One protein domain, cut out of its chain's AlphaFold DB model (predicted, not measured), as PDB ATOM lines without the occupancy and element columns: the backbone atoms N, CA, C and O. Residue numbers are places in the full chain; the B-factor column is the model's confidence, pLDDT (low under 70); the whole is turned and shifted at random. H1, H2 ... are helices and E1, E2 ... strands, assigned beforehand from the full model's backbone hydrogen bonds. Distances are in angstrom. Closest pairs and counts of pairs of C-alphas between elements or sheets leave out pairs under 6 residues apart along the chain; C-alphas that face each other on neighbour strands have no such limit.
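Overview. This is residues 133 to 237 of the 238 residues of an uncharacterized protein of Haladaptatus sp. R4 (UniProt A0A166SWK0). One antiparallel sheet of six strands is folded back on itself into a nearly closed, flattened barrel: E3, E2 and E1 make one leaf, E5 and E6 make the facing leaf, and E4 is the hinge. A single helix, H1, packs beside the E4, E5 and E6 part, and the turns of the E2 to E3 and E5 to E6 hairpins reach to the two far ends of the long axis. The printed part has 105 residues, with E1, E2, E3, H1, E4, E5 and E6 in that order along the chain; the sheet's order is E3, E2, E1, E4, E5, E6, and the class is mostly strand. The whole is compact, with a radius of gyration of the C-alphas of 13.2 A and spans of 45 by 32 by 21 A.

Along the chain. E3 is residues 160 to 168, 23.5 A long, and E2 is residues 148 to 157, 25.7 A long. E1, residues 133 to 137, begins at C-alpha 133 (-0.101, 31.299, 53.114) and is 13.3 A long. E4 is residues 198 to 202, 13.3 A long. E5, residues 207 to 219, is the longest strand at 30.1 A. E6, residues 225 to 236, is 27.1 A long and ends at C-alpha 236 (-16.772, 40.587, 47.873). H1, residues 182 to 193, is 16.9 A long and begins at C-alpha 182 (-1.241, 31.543, 26.703).

Arrangement. The sheet is strongly twisted and curled, the way across it turning by 188 degrees. E2 bends by 62 degrees at residue 151, E5 by 83 degrees at residue 210 and E6 by 71 degrees at residue 229. E1, E2 and E3 form a meander, each strand the antiparallel neighbour of the one before, and E4, E5 and E6 form another. Between the meanders, E1 and E4 are antiparallel neighbours, with N 135 and O 201 2.8 A apart. In the hairpin E1 and E2, N 136 and O 148 are within hydrogen-bond range at 2.8 A, and in the hairpin E2 and E3, N 155 and O 162 are within hydrogen-bond range at 2.9 A. N 200 and O 209 are 2.8 A apart in the hairpin E4 and E5, and N 214 and O 231 are 2.8 A apart in the hairpin E5 and E6. The edge strands E3 and E6 have 15 pairs of C-alphas within 8 A, the closest those of Val 165 and Glu 231, 6.2 A. E1 and E6 are apart. H1 is on the sheet at a height of 8.3 A, over none of its strands, but only just: E5 and E6 have 2 of its C-alphas each. Its closest C-alphas to E5 are those of Leu 192 and Val 212, 7.1 A. In H1 every O i to N i+4 pair is within hydrogen-bond range.

Size, cuts and confidence. The C-alphas farthest apart are those of Ala 158 and Asp 222, 45.0 A. The printed part has no cut. The link from E3 to H1, residues 169 to 181, is long. The mean pLDDT of the printed part is 90.9, and no printed residue is under 70.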
ATOM      1  N   ASP A 133      -0.169  31.970  54.404       91.25
ATOM      2  CA  ASP A 133      -0.101  31.299  53.114       91.25
ATOM      3  C   ASP A 133      -1.512  31.233  52.500       91.25
ATOM      4  O   ASP A 133      -2.450  30.708  53.107       91.25
ATOM      5  N   ALA A 134      -1.639  31.721  51.267       93.50
ATOM      6  CA  ALA A 134      -2.883  31.709  50.508       93.50
ATOM      7  C   ALA A 134      -2.664  31.223  49.070       93.50
ATOM      8  O   ALA A 134      -1.535  31.141  48.577       93.50
ATOM      9  N   VAL A 135      -3.754  30.902  48.380       95.75
ATOM     10  CA  VAL A 135      -3.767  30.524  46.967       95.75
ATOM     11  C   VAL A 135      -4.883  31.280  46.261       95.75
ATOM     12  O   VAL A 135      -6.035  31.238  46.676       95.75
ATOM     13  N   LEU A 136      -4.541  31.966  45.177       96.31
ATOM     14  CA  LEU A 136      -5.512  32.544  44.261       96.31
ATOM     15  C   LEU A 136      -5.862  31.503  43.195       96.31
ATOM     16  O   LEU A 136      -5.003  31.097  42.405       96.31
ATOM     17  N   ALA A 137      -7.116  31.074  43.179       95.88
ATOM     18  CA  ALA A 137      -7.651  30.077  42.267       95.88
ATOM     19  C   ALA A 137      -8.677  30.702  41.313       95.88
ATOM     20  O   ALA A 137      -9.523  31.510  41.703       95.88
ATOM     21  N   PHE A 138      -8.626  30.291  40.046       95.38
ATOM     22  CA  PHE A 138      -9.547  30.747  39.008       95.38
ATOM     23  C   PHE A 138     -10.616  29.672  38.798       95.38
ATOM     24  O   PHE A 138     -10.320  28.651  38.184       95.38
ATOM     25  N   PRO A 139     -11.859  29.861  39.277       92.62
ATOM     26  CA  PRO A 139     -12.860  28.787  39.335       92.62
ATOM     27  C   PRO A 139     -13.307  28.261  37.961       92.62
ATOM     28  O   PRO A 139     -13.905  27.193  37.868       92.62
ATOM     29  N   PHE A 140     -13.036  29.007  36.891       92.19
ATOM     30  CA  PHE A 140     -13.322  28.622  35.507       92.19
ATOM     31  C   PHE A 140     -12.185  27.822  34.854       92.19
ATOM     32  O   PHE A 140     -12.390  27.238  33.793       92.19
ATOM     33  N   LEU A 141     -11.008  27.757  35.486       93.12
ATOM     34  CA  LEU A 141      -9.896  26.925  35.047       93.12
ATOM     35  C   LEU A 141      -9.839  25.660  35.903       93.12
ATOM     36  O   LEU A 141      -9.850  25.715  37.127       93.12
ATOM     37  N   SER A 142      -9.754  24.501  35.252       87.81
ATOM     38  CA  SER A 142      -9.601  23.209  35.940       87.81
ATOM     39  C   SER A 142      -8.137  22.809  36.151       87.81
ATOM     40  O   SER A 142      -7.868  21.756  36.721       87.81
ATOM     41  N   ASP A 143      -7.195  23.610  35.651       88.25
ATOM     42  CA  ASP A 143      -5.766  23.332  35.743       88.25
ATOM     43  C   ASP A 143      -5.213  23.787  37.101       88.25
ATOM     44  O   ASP A 143      -5.130  24.981  37.384       88.25
ATOM     45  N   GLU A 144      -4.797  22.834  37.933       86.06
ATOM     46  CA  GLU A 144      -4.189  23.096  39.245       86.06
ATOM     47  C   GLU A 144      -2.880  23.899  39.138       86.06
ATOM     48  O   GLU A 144      -2.501  24.605  40.073       86.06
ATOM     49  N   ARG A 145      -2.200  23.851  37.984       88.50
ATOM     50  CA  ARG A 145      -0.991  24.649  37.723       88.50
ATOM     51  C   ARG A 145      -1.301  26.130  37.544       88.50
ATOM     52  O   ARG A 145      -0.461  26.980  37.846       88.50
ATOM     53  N   ALA A 146      -2.523  26.439  37.115       93.19
ATOM     54  CA  ALA A 146      -3.029  27.789  36.918       93.19
ATOM     55  C   ALA A 146      -3.514  28.422  38.236       93.19
ATOM     56  O   ALA A 146      -4.449  29.210  38.236       93.19
ATOM     57  N   GLN A 147      -2.898  28.090  39.368       94.94
ATOM     58  CA  GLN A 147      -3.140  28.721  40.665       94.94
ATOM     59  C   GLN A 147      -1.969  29.630  41.028       94.94
ATOM     60  O   GLN A 147      -0.831  29.309  40.698       94.94
ATOM     61  N   VAL A 148      -2.212  30.738  41.731       95.94
ATOM     62  CA  VAL A 148      -1.144  31.654  42.168       95.94
ATOM     63  C   VAL A 148      -0.970  31.544  43.680       95.94
ATOM     64  O   VAL A 148      -1.819  32.033  44.422       95.94
ATOM     65  N   PRO A 149       0.106  30.919  44.179       95.44
ATOM     66  CA  PRO A 149       0.371  30.875  45.610       95.44
ATOM     67  C   PRO A 149       0.869  32.231  46.104       95.44
ATOM     68  O   PRO A 149       1.794  32.814  45.536       95.44
ATOM     69  N   LEU A 150       0.287  32.712  47.193       94.62
ATOM     70  CA  LEU A 150       0.513  34.037  47.756       94.62
ATOM     71  C   LEU A 150       0.916  33.948  49.228       94.62
ATOM     72  O   LEU A 150       0.640  32.961  49.914       94.62
ATOM     73  N   ARG A 151       1.562  35.008  49.710       92.38
ATOM     74  CA  ARG A 151       1.556  35.385  51.123       92.38
ATOM     75  C   ARG A 151       0.732  36.641  51.302       92.38
ATOM     76  O   ARG A 151       0.943  37.603  50.562       92.38
ATOM     77  N   VAL A 152      -0.184  36.627  52.263       91.56
ATOM     78  CA  VAL A 152      -1.139  37.716  52.474       91.56
ATOM     79  C   VAL A 152      -1.238  38.106  53.941       91.56
ATOM     80  O   VAL A 152      -1.159  37.260  54.821       91.56
ATOM     81  N   ASN A 153      -1.457  39.389  54.197       90.00
ATOM     82  CA  ASN A 153      -1.860  39.896  55.501       90.00
ATOM     83  C   ASN A 153      -3.346  40.245  55.465       90.00
ATOM     84  O   ASN A 153      -3.804  40.977  54.582       90.00
ATOM     85  N   LEU A 154      -4.092  39.741  56.444       88.50
ATOM     86  CA  LEU A 154      -5.508  40.043  56.612       88.50
ATOM     87  C   LEU A 154      -5.676  41.190  57.606       88.50
ATOM     88  O   LEU A 154      -5.123  41.172  58.705       88.50
ATOM     89  N   ARG A 155      -6.469  42.196  57.233       87.12
ATOM     90  CA  ARG A 155      -6.851  43.288  58.131       87.12
ATOM     91  C   ARG A 155      -8.356  43.466  58.120       87.12
ATOM     92  O   ARG A 155      -8.932  43.883  57.120       87.12
ATOM     93  N   THR A 156      -8.982  43.198  59.257       85.25
ATOM     94  CA  THR A 156     -10.410  43.452  59.460       85.25
ATOM     95  C   THR A 156     -10.607  44.849  60.030       85.25
ATOM     96  O   THR A 156      -9.984  45.222  61.025       85.25
ATOM     97  N   SER A 157     -11.486  45.626  59.408       79.00
ATOM     98  CA  SER A 157     -11.816  46.995  59.803       79.00
ATOM     99  C   SER A 157     -13.331  47.223  59.783       79.00
ATOM    100  O   SER A 157     -14.096  46.338  59.403       79.00
ATOM    101  N   ALA A 158     -13.774  48.418  60.184       78.12
ATOM    102  CA  ALA A 158     -15.185  48.800  60.094       78.12
ATOM    103  C   ALA A 158     -15.700  48.841  58.642       78.12
ATOM    104  O   ALA A 158     -16.890  48.631  58.422       78.12
ATOM    105  N   ASP A 159     -14.803  49.062  57.675       75.19
ATOM    106  CA  ASP A 159     -15.109  49.109  56.242       75.19
ATOM    107  C   ASP A 159     -15.091  47.714  55.584       75.19
ATOM    108  O   ASP A 159     -15.399  47.584  54.402       75.19
ATOM    109  N   GLY A 160     -14.756  46.662  56.344       85.38
ATOM    110  CA  GLY A 160     -14.724  45.274  55.882       85.38
ATOM    111  C   GLY A 160     -13.349  44.614  56.001       85.38
ATOM    112  O   GLY A 160     -12.497  45.039  56.792       85.38
ATOM    113  N   LEU A 161     -13.153  43.542  55.228       88.38
ATOM    114  CA  LEU A 161     -11.887  42.811  55.139       88.38
ATOM    115  C   LEU A 161     -11.006  43.413  54.045       88.38
ATOM    116  O   LEU A 161     -11.408  43.500  52.889       88.38
ATOM    117  N   SER A 162      -9.781  43.767  54.414       88.75
ATOM    118  CA  SER A 162      -8.722  44.155  53.493       88.75
ATOM    119  C   SER A 162      -7.687  43.040  53.422       88.75
ATOM    120  O   SER A 162      -7.229  42.546  54.455       88.75
ATOM    121  N   VAL A 163      -7.276  42.689  52.205       90.25
ATOM    122  CA  VAL A 163      -6.225  41.698  51.947       90.25
ATOM    123  C   VAL A 163      -5.026  42.413  51.341       90.25
ATOM    124  O   VAL A 163      -5.118  42.975  50.254       90.25
ATOM    125  N   GLU A 164      -3.894  42.393  52.037       92.00
ATOM    126  CA  GLU A 164      -2.623  42.914  51.531       92.00
ATOM    127  C   GLU A 164      -1.779  41.745  51.018       92.00
ATOM    128  O   GLU A 164      -1.403  40.865  51.792       92.00
ATOM    129  N   VAL A 165      -1.476  41.716  49.717       90.94
ATOM    130  CA  VAL A 165      -0.575  40.705  49.148       90.94
ATOM    131  C   VAL A 165       0.862  41.133  49.399       90.94
ATOM    132  O   VAL A 165       1.311  42.159  48.901       90.94
ATOM    133  N   VAL A 166       1.591  40.320  50.155       88.25
ATOM    134  CA  VAL A 166       2.992  40.579  50.496       88.25
ATOM    135  C   VAL A 166       3.919  40.013  49.427       88.25
ATOM    136  O   VAL A 166       4.919  40.633  49.079       88.25
ATOM    137  N   ALA A 167       3.603  38.827  48.898       87.81
ATOM    138  CA  ALA A 167       4.430  38.189  47.881       87.81
ATOM    139  C   ALA A 167       3.662  37.162  47.043       87.81
ATOM    140  O   ALA A 167       2.807  36.436  47.554       87.81
ATOM    141  N   VAL A 168       4.071  37.016  45.779       92.31
ATOM    142  CA  VAL A 168       3.789  35.825  44.967       92.31
ATOM    143  C   VAL A 168       4.863  34.783  45.264       92.31
ATOM    144  O   VAL A 168       6.047  35.001  45.001       92.31
ATOM    145  N   ARG A 169       4.476  33.645  45.842       91.06
ATOM    146  CA  ARG A 169       5.435  32.653  46.339       91.06
ATOM    147  C   ARG A 169       6.066  31.875  45.196       91.06
ATOM    148  O   ARG A 169       5.386  31.306  44.343       91.06
ATOM    149  N   ARG A 170       7.387  31.751  45.258       85.12
ATOM    150  CA  ARG A 170       8.188  30.934  44.346       85.12
ATOM    151  C   ARG A 170       9.075  30.000  45.157       85.12
ATOM    152  O   ARG A 170       9.587  30.378  46.207       85.12
ATOM    153  N   GLY A 171       9.233  28.766  44.693       81.00
ATOM    154  CA  GLY A 171      10.096  27.785  45.337       81.00
ATOM    155  C   GLY A 171       9.679  26.353  45.043       81.00
ATOM    156  O   GLY A 171       8.705  26.094  44.344       81.00
ATOM    157  N   LYS A 172      10.407  25.394  45.617       76.19
ATOM    158  CA  LYS A 172      10.222  23.962  45.339       76.19
ATOM    159  C   LYS A 172       8.789  23.461  45.577       76.19
ATOM    160  O   LYS A 172       8.321  22.604  44.840       76.19
ATOM    161  N   ASN A 173       8.102  24.000  46.584       73.88
ATOM    162  CA  ASN A 173       6.736  23.595  46.937       73.88
ATOM    163  C   ASN A 173       5.658  24.257  46.059       73.88
ATOM    164  O   ASN A 173       4.505  23.855  46.126       73.88
ATOM    165  N   THR A 174       6.028  25.254  45.251       82.75
ATOM    166  CA  THR A 174       5.136  25.984  44.337       82.75
ATOM    167  C   THR A 174       5.640  25.945  42.890       82.75
ATOM    168  O   THR A 174       5.214  26.728  42.055       82.75
ATOM    169  N   ALA A 175       6.574  25.041  42.575       76.12
ATOM    170  CA  ALA A 175       7.261  25.014  41.283       76.12
ATOM    171  C   ALA A 175       6.337  24.640  40.109       76.12
ATOM    172  O   ALA A 175       6.566  25.064  38.974       76.12
ATOM    173  N   GLU A 176       5.304  23.847  40.401       84.25
ATOM    174  CA  GLU A 176       4.300  23.407  39.430       84.25
ATOM    175  C   GLU A 176       3.105  24.363  39.336       84.25
ATOM    176  O   GLU A 176       2.284  24.206  38.439       84.25
ATOM    177  N   THR A 177       2.995  25.343  40.234       90.00
ATOM    178  CA  THR A 177       1.919  26.339  40.233       90.00
ATOM    179  C   THR A 177       2.398  27.656  39.626       90.00
ATOM    180  O   THR A 177       3.575  27.829  39.306       90.00
ATOM    181  N   ASN A 178       1.475  28.594  39.422       93.88
ATOM    182  CA  ASN A 178       1.702  29.883  38.777       93.88
ATOM    183  C   ASN A 178       2.223  29.758  37.334       93.88
ATOM    184  O   ASN A 178       3.010  30.583  36.875       93.88
ATOM    185  N   ARG A 179       1.794  28.713  36.618       93.38
ATOM    186  CA  ARG A 179       2.151  28.454  35.220       93.38
ATOM    187  C   ARG A 179       0.880  28.394  34.393       93.38
ATOM    188  O   ARG A 179       0.008  27.571  34.650       93.38
ATOM    189  N   PHE A 180       0.779  29.263  33.397       94.69
ATOM    190  CA  PHE A 180      -0.442  29.429  32.616       94.69
ATOM    191  C   PHE A 180      -0.177  29.148  31.147       94.69
ATOM    192  O   PHE A 180       0.818  29.609  30.604       94.69
ATOM    193  N   ALA A 181      -1.089  28.450  30.472       92.62
ATOM    194  CA  ALA A 181      -1.104  28.455  29.013       92.62
ATOM    195  C   ALA A 181      -1.403  29.877  28.496       92.62
ATOM    196  O   ALA A 181      -2.077  30.659  29.175       92.62
ATOM    197  N   ASP A 182      -0.951  30.221  27.286       88.31
ATOM    198  CA  ASP A 182      -1.241  31.543  26.703       88.31
ATOM    199  C   ASP A 182      -2.759  31.805  26.600       88.31
ATOM    200  O   ASP A 182      -3.213  32.921  26.869       88.31
ATOM    201  N   ASP A 183      -3.552  30.766  26.316       93.31
ATOM    202  CA  ASP A 183      -5.017  30.855  26.283       93.31
ATOM    203  C   ASP A 183      -5.611  31.168  27.669       93.31
ATOM    204  O   ASP A 183      -6.503  32.014  27.773       93.31
ATOM    205  N   HIS A 184      -5.063  30.587  28.749       95.12
ATOM    206  CA  HIS A 184      -5.502  30.874  30.123       95.12
ATOM    207  C   HIS A 184      -5.276  32.342  30.479       95.12
ATOM    208  O   HIS A 184      -6.154  32.983  31.050       95.12
ATOM    209  N   ARG A 185      -4.120  32.913  30.115       94.25
ATOM    210  CA  ARG A 185      -3.836  34.332  30.371       94.25
ATOM    211  C   ARG A 185      -4.880  35.236  29.710       94.25
ATOM    212  O   ARG A 185      -5.349  36.194  30.327       94.25
ATOM    213  N   ALA A 186      -5.225  34.967  28.451       93.56
ATOM    214  CA  ALA A 186      -6.221  35.754  27.727       93.56
ATOM    215  C   ALA A 186      -7.621  35.615  28.348       93.56
ATOM    216  O   ALA A 186      -8.352  36.602  28.454       93.56
ATOM    217  N   GLU A 187      -7.979  34.407  28.776       95.88
ATOM    218  CA  GLU A 187      -9.246  34.121  29.443       95.88
ATOM    219  C   GLU A 187      -9.352  34.808  30.809       95.88
ATOM    220  O   GLU A 187     -10.340  35.496  31.060       95.88
ATOM    221  N   ILE A 188      -8.311  34.716  31.643       95.81
ATOM    222  CA  ILE A 188      -8.250  35.370  32.956       95.81
ATOM    223  C   ILE A 188      -8.404  36.882  32.815       95.81
ATOM    224  O   ILE A 188      -9.229  37.484  33.499       95.81
ATOM    225  N   ASN A 189      -7.664  37.507  31.897       94.56
ATOM    226  CA  ASN A 189      -7.763  38.953  31.698       94.56
ATOM    227  C   ASN A 189      -9.170  39.375  31.250       94.56
ATOM    228  O   ASN A 189      -9.656  40.418  31.678       94.56
ATOM    229  N   ARG A 190      -9.842  38.565  30.421       95.38
ATOM    230  CA  ARG A 190     -11.235  38.820  30.026       95.38
ATOM    231  C   ARG A 190     -12.187  38.671  31.212       95.38
ATOM    232  O   ARG A 190     -13.020  39.541  31.424       95.38
ATOM    233  N   TRP A 191     -12.033  37.603  31.993       95.50
ATOM    234  CA  TRP A 191     -12.846  37.335  33.178       95.50
ATOM    235  C   TRP A 191     -12.790  38.486  34.188       95.50
ATOM    236  O   TRP A 191     -13.828  38.955  34.653       95.50
ATOM    237  N   LEU A 192     -11.583  38.977  34.479       94.06
ATOM    238  CA  LEU A 192     -11.369  40.091  35.404       94.06
ATOM    239  C   LEU A 192     -11.860  41.426  34.830       94.06
ATOM    240  O   LEU A 192     -12.450  42.223  35.557       94.06
ATOM    241  N   ALA A 193     -11.689  41.663  33.525       93.75
ATOM    242  CA  ALA A 193     -12.208  42.862  32.863       93.75
ATOM    243  C   ALA A 193     -13.747  42.940  32.884       93.75
ATOM    244  O   ALA A 193     -14.300  44.037  32.939       93.75
ATOM    245  N   ASP A 194     -14.432  41.793  32.904       94.31
ATOM    246  CA  ASP A 194     -15.886  41.707  33.084       94.31
ATOM    247  C   ASP A 194     -16.331  41.976  34.541       94.31
ATOM    248  O   ASP A 194     -17.524  41.918  34.846       94.31
ATOM    249  N   GLY A 195     -15.397  42.252  35.461       91.62
ATOM    250  CA  GLY A 195     -15.677  42.532  36.872       91.62
ATOM    251  C   GLY A 195     -16.081  41.299  37.685       91.62
ATOM    252  O   GLY A 195     -16.723  41.436  38.735       91.62
ATOM    253  N   ARG A 196     -15.748  40.101  37.188       95.00
ATOM    254  CA  ARG A 196     -16.016  38.830  37.869       95.00
ATOM    255  C   ARG A 196     -14.950  38.538  38.920       95.00
ATOM    256  O   ARG A 196     -13.797  38.942  38.787       95.00
ATOM    257  N   THR A 197     -15.352  37.802  39.948       96.00
ATOM    258  CA  THR A 197     -14.494  37.425  41.070       96.00
ATOM    259  C   THR A 197     -13.697  36.162  40.771       96.00
ATOM    260  O   THR A 197     -14.037  35.358  39.895       96.00
ATOM    261  N   VAL A 198     -12.604  35.999  41.501       96.50
ATOM    262  CA  VAL A 198     -11.849  34.749  41.620       96.50
ATOM    263  C   VAL A 198     -11.746  34.390  43.096       96.50
ATOM    264  O   VAL A 198     -12.098  35.197  43.956       96.50
ATOM    265  N   ARG A 199     -11.265  33.188  43.403       96.38
ATOM    266  CA  ARG A 199     -11.285  32.668  44.767       96.38
ATOM    267  C   ARG A 199      -9.917  32.826  45.416       96.38
ATOM    268  O   ARG A 199      -8.927  32.327  44.891       96.38
ATOM    269  N   LEU A 200      -9.859  33.512  46.551       95.88
ATOM    270  CA  LEU A 200      -8.694  33.536  47.429       95.88
ATOM    271  C   LEU A 200      -8.911  32.518  48.545       95.88
ATOM    272  O   LEU A 200      -9.828  32.672  49.344       95.88
ATOM    273  N   GLU A 201      -8.068  31.498  48.607       94.75
ATOM    274  CA  GLU A 201      -8.149  30.421  49.591       94.75
ATOM    275  C   GLU A 201      -7.012  30.544  50.605       94.75
ATOM    276  O   GLU A 201      -5.841  30.578  50.231       94.75
ATOM    277  N   LEU A 202      -7.349  30.585  51.892       90.00
ATOM    278  CA  LEU A 202      -6.401  30.578  53.003       90.00
ATOM    279  C   LEU A 202      -6.399  29.221  53.702       90.00
ATOM    280  O   LEU A 202      -7.351  28.439  53.599       90.00
ATOM    281  N   GLN A 203      -5.313  28.940  54.427       80.50
ATOM    282  CA  GLN A 203      -5.197  27.758  55.292       80.50
ATOM    283  C   GLN A 203      -5.580  26.455  54.562       80.50
ATOM    284  O   GLN A 203      -6.322  25.617  55.082       80.50
ATOM    285  N   ASN A 204      -5.094  26.306  53.322       75.88
ATOM    286  CA  ASN A 204      -5.383  25.183  52.422       75.88
ATOM    287  C   ASN A 204      -6.885  24.971  52.133       75.88
ATOM    288  O   ASN A 204      -7.352  23.834  52.092       75.88
ATOM    289  N   GLY A 205      -7.640  26.058  51.952       76.75
ATOM    290  CA  GLY A 205      -9.055  26.015  51.570       76.75
ATOM    291  C   GLY A 205     -10.033  25.927  52.743       76.75
ATOM    292  O   GLY A 205     -11.231  25.753  52.522       76.75
ATOM    293  N   THR A 206      -9.552  26.060  53.984       83.06
ATOM    294  CA  THR A 206     -10.421  26.132  55.176       83.06
ATOM    295  C   THR A 206     -11.259  27.408  55.170       83.06
ATOM    296  O   THR A 206     -12.414  27.407  55.590       83.06
ATOM    297  N   GLU A 207     -10.679  28.487  54.656       89.19
ATOM    298  CA  GLU A 207     -11.298  29.797  54.554       89.19
ATOM    299  C   GLU A 207     -11.115  30.313  53.127       89.19
ATOM    300  O   GLU A 207     -10.046  30.151  52.537       89.19
ATOM    301  N   ALA A 208     -12.171  30.879  52.544       92.94
ATOM    302  CA  ALA A 208     -12.141  31.345  51.166       92.94
ATOM    303  C   ALA A 208     -12.976  32.608  50.980       92.94
ATOM    304  O   ALA A 208     -14.063  32.729  51.545       92.94
ATOM    305  N   TYR A 209     -12.467  33.502  50.141       93.69
ATOM    306  CA  TYR A 209     -13.069  34.787  49.827       93.69
ATOM    307  C   TYR A 209     -13.157  34.985  48.321       93.69
ATOM    308  O   TYR A 209     -12.217  34.666  47.588       93.69
ATOM    309  N   ASP A 210     -14.259  35.571  47.873       96.00
ATOM    310  CA  ASP A 210     -14.396  36.036  46.505       96.00
ATOM    311  C   ASP A 210     -13.733  37.408  46.379       96.00
ATOM    312  O   ASP A 210     -14.040  38.344  47.116       96.00
ATOM    313  N   VAL A 211     -12.776  37.532  45.464       95.88
ATOM    314  CA  VAL A 211     -11.942  38.732  45.333       95.88
ATOM    315  C   VAL A 211     -11.859  39.211  43.891       95.88
ATOM    316  O   VAL A 211     -11.967  38.427  42.945       95.88
ATOM    317  N   VAL A 212     -11.626  40.511  43.722       95.25
ATOM    318  CA  VAL A 212     -11.301  41.142  42.439       95.25
ATOM    319  C   VAL A 212      -9.823  41.540  42.456       95.25
ATOM    320  O   VAL A 212      -9.469  42.556  43.057       95.25
ATOM    321  N   PRO A 213      -8.933  40.742  41.843       96.69
ATOM    322  CA  PRO A 213      -7.518  41.058  41.779       96.69
ATOM    323  C   PRO A 213      -7.157  41.864  40.527       96.69
ATOM    324  O   PRO A 213      -7.763  41.720  39.464       96.69
ATOM    325  N   SER A 214      -6.079  42.631  40.634       95.62
ATOM    326  CA  SER A 214      -5.271  43.100  39.512       95.62
ATOM    327  C   SER A 214      -4.017  42.228  39.411       95.62
ATOM    328  O   SER A 214      -3.393  41.922  40.428       95.62
ATOM    329  N   LEU A 215      -3.665  41.789  38.199       96.38
ATOM    330  CA  LEU A 215      -2.557  40.859  37.956       96.38
ATOM    331  C   LEU A 215      -1.511  41.480  37.030       96.38
ATOM    332  O   LEU A 215      -1.834  41.901  35.915       96.38
ATOM    333  N   SER A 216      -0.244  41.422  37.438       95.81
ATOM    334  CA  SER A 216       0.890  41.685  36.549       95.81
ATOM    335  C   SER A 216       1.454  40.368  36.026       95.81
ATOM    336  O   SER A 216       1.656  39.411  36.776       95.81
ATOM    337  N   TRP A 217       1.733  40.327  34.725       95.62
ATOM    338  CA  TRP A 217       2.206  39.131  34.032       95.62
ATOM    339  C   TRP A 217       3.677  39.257  33.641       95.62
ATOM    340  O   TRP A 217       4.102  40.284  33.114       95.62
ATOM    341  N   GLY A 218       4.415  38.165  33.805       94.44
ATOM    342  CA  GLY A 218       5.764  37.974  33.288       94.44
ATOM    343  C   GLY A 218       5.874  36.694  32.464       94.44
ATOM    344  O   GLY A 218       4.875  36.104  32.043       94.44
ATOM    345  N   ARG A 219       7.116  36.267  32.240       93.31
ATOM    346  CA  ARG A 219       7.464  35.016  31.562       93.31
ATOM    347  C   ARG A 219       8.459  34.246  32.431       93.31
ATOM    348  O   ARG A 219       9.317  34.868  33.056       93.31
ATOM    349  N   ALA A 220       8.303  32.929  32.505       90.00
ATOM    350  CA  ALA A 220       9.305  32.024  33.063       90.00
ATOM    351  C   ALA A 220      10.432  31.759  32.044       90.00
ATOM    352  O   ALA A 220      10.347  32.186  30.892       90.00
ATOM    353  N   ASP A 221      11.469  31.023  32.453       88.56
ATOM    354  CA  ASP A 221      12.629  30.698  31.603       88.56
ATOM    355  C   ASP A 221      12.269  29.869  30.361       88.56
ATOM    356  O   ASP A 221      12.978  29.888  29.357       88.56
ATOM    357  N   ASP A 222      11.152  29.143  30.422       89.81
ATOM    358  CA  ASP A 222      10.588  28.366  29.317       89.81
ATOM    359  C   ASP A 222       9.553  29.149  28.487       89.81
ATOM    360  O   ASP A 222       8.803  28.555  27.716       89.81
ATOM    361  N   ASP A 223       9.513  30.475  28.645       91.12
ATOM    362  CA  ASP A 223       8.562  31.408  28.022       91.12
ATOM    363  C   ASP A 223       7.090  31.187  28.429       91.12
ATOM    364  O   ASP A 223       6.173  31.808  27.881       91.12
ATOM    365  N   THR A 224       6.828  30.363  29.450       92.56
ATOM    366  CA  THR A 224       5.469  30.182  29.980       92.56
ATOM    367  C   THR A 224       5.002  31.461  30.689       92.56
ATOM    368  O   THR A 224       5.749  32.022  31.496       92.56
ATOM    369  N   PRO A 225       3.773  31.948  30.432       94.56
ATOM    370  CA  PRO A 225       3.176  33.032  31.202       94.56
ATOM    371  C   PRO A 225       3.082  32.704  32.696       94.56
ATOM    372  O   PRO A 225       2.571  31.652  33.087       94.56
ATOM    373  N   ILE A 226       3.513  33.652  33.528       95.19
ATOM    374  CA  ILE A 226       3.426  33.571  34.992       95.19
ATOM    375  C   ILE A 226       2.892  34.883  35.563       95.19
ATOM    376  O   ILE A 226       3.103  35.949  34.976       95.19
ATOM    377  N   VAL A 227       2.251  34.836  36.728       95.75
ATOM    378  CA  VAL A 227       1.894  36.041  37.485       95.75
ATOM    379  C   VAL A 227       3.101  36.477  38.320       95.75
ATOM    380  O   VAL A 227       3.720  35.677  39.026       95.75
ATOM    381  N   THR A 228       3.488  37.745  38.205       94.12
ATOM    382  CA  THR A 228       4.627  38.328  38.932       94.12
ATOM    383  C   THR A 228       4.193  39.149  40.133       94.12
ATOM    384  O   THR A 228       4.946  39.246  41.094       94.12
ATOM    385  N   GLU A 229       2.990  39.714  40.083       94.44
ATOM    386  CA  GLU A 229       2.441  40.586  41.117       94.44
ATOM    387  C   GLU A 229       0.921  40.446  41.143       94.44
ATOM    388  O   GLU A 229       0.296  40.223  40.100       94.44
ATOM    389  N   VAL A 230       0.346  40.569  42.336       96.69
ATOM    390  CA  VAL A 230      -1.096  40.525  42.571       96.69
ATOM    391  C   VAL A 230      -1.455  41.633  43.545       96.69
ATOM    392  O   VAL A 230      -0.846  41.735  44.604       96.69
ATOM    393  N   GLU A 231      -2.480  42.406  43.215       95.19
ATOM    394  CA  GLU A 231      -3.115  43.367  44.117       95.19
ATOM    395  C   GLU A 231      -4.583  42.968  44.292       95.19
ATOM    396  O   GLU A 231      -5.278  42.752  43.299       95.19
ATOM    397  N   ILE A 232      -5.073  42.853  45.530       95.19
ATOM    398  CA  ILE A 232      -6.503  42.623  45.783       95.19
ATOM    399  C   ILE A 232      -7.198  43.979  45.861       95.19
ATOM    400  O   ILE A 232      -7.042  44.706  46.839       95.19
ATOM    401  N   VAL A 233      -7.966  44.312  44.823       93.38
ATOM    402  CA  VAL A 233      -8.660  45.602  44.706       93.38
ATOM    403  C   VAL A 233      -9.911  45.629  45.581       93.38
ATOM    404  O   VAL A 233     -10.230  46.644  46.192       93.38
ATOM    405  N   GLU A 234     -10.632  44.511  45.634       91.94
ATOM    406  CA  GLU A 234     -11.903  44.398  46.345       91.94
ATOM    407  C   GLU A 234     -12.086  42.966  46.863       91.94
ATOM    408  O   GLU A 234     -11.798  42.002  46.149       91.94
ATOM    409  N   VAL A 235     -12.600  42.831  48.086       92.38
ATOM    410  CA  VAL A 235     -13.141  41.573  48.616       92.38
ATOM    411  C   VAL A 235     -14.661  41.664  48.565       92.38
ATOM    412  O   VAL A 235     -15.235  42.627  49.075       92.38
ATOM    413  N   ARG A 236     -15.315  40.673  47.957       90.38
ATOM    414  CA  ARG A 236     -16.772  40.587  47.873       90.38
ATOM    415  C   ARG A 236     -17.309  39.568  48.861       90.38
ATOM    416  O   ARG A 236     -16.780  38.469  49.003       90.38
ATOM    417  N   PHE A 237     -18.371  39.978  49.538       83.50
ATOM    418  CA  PHE A 237     -19.151  39.133  50.424       83.50
ATOM    419  C   PHE A 237     -20.507  38.895  49.768       83.50
ATOM    420  O   PHE A 237     -21.149  39.858  49.337       83.50
TER     421      PHE A 237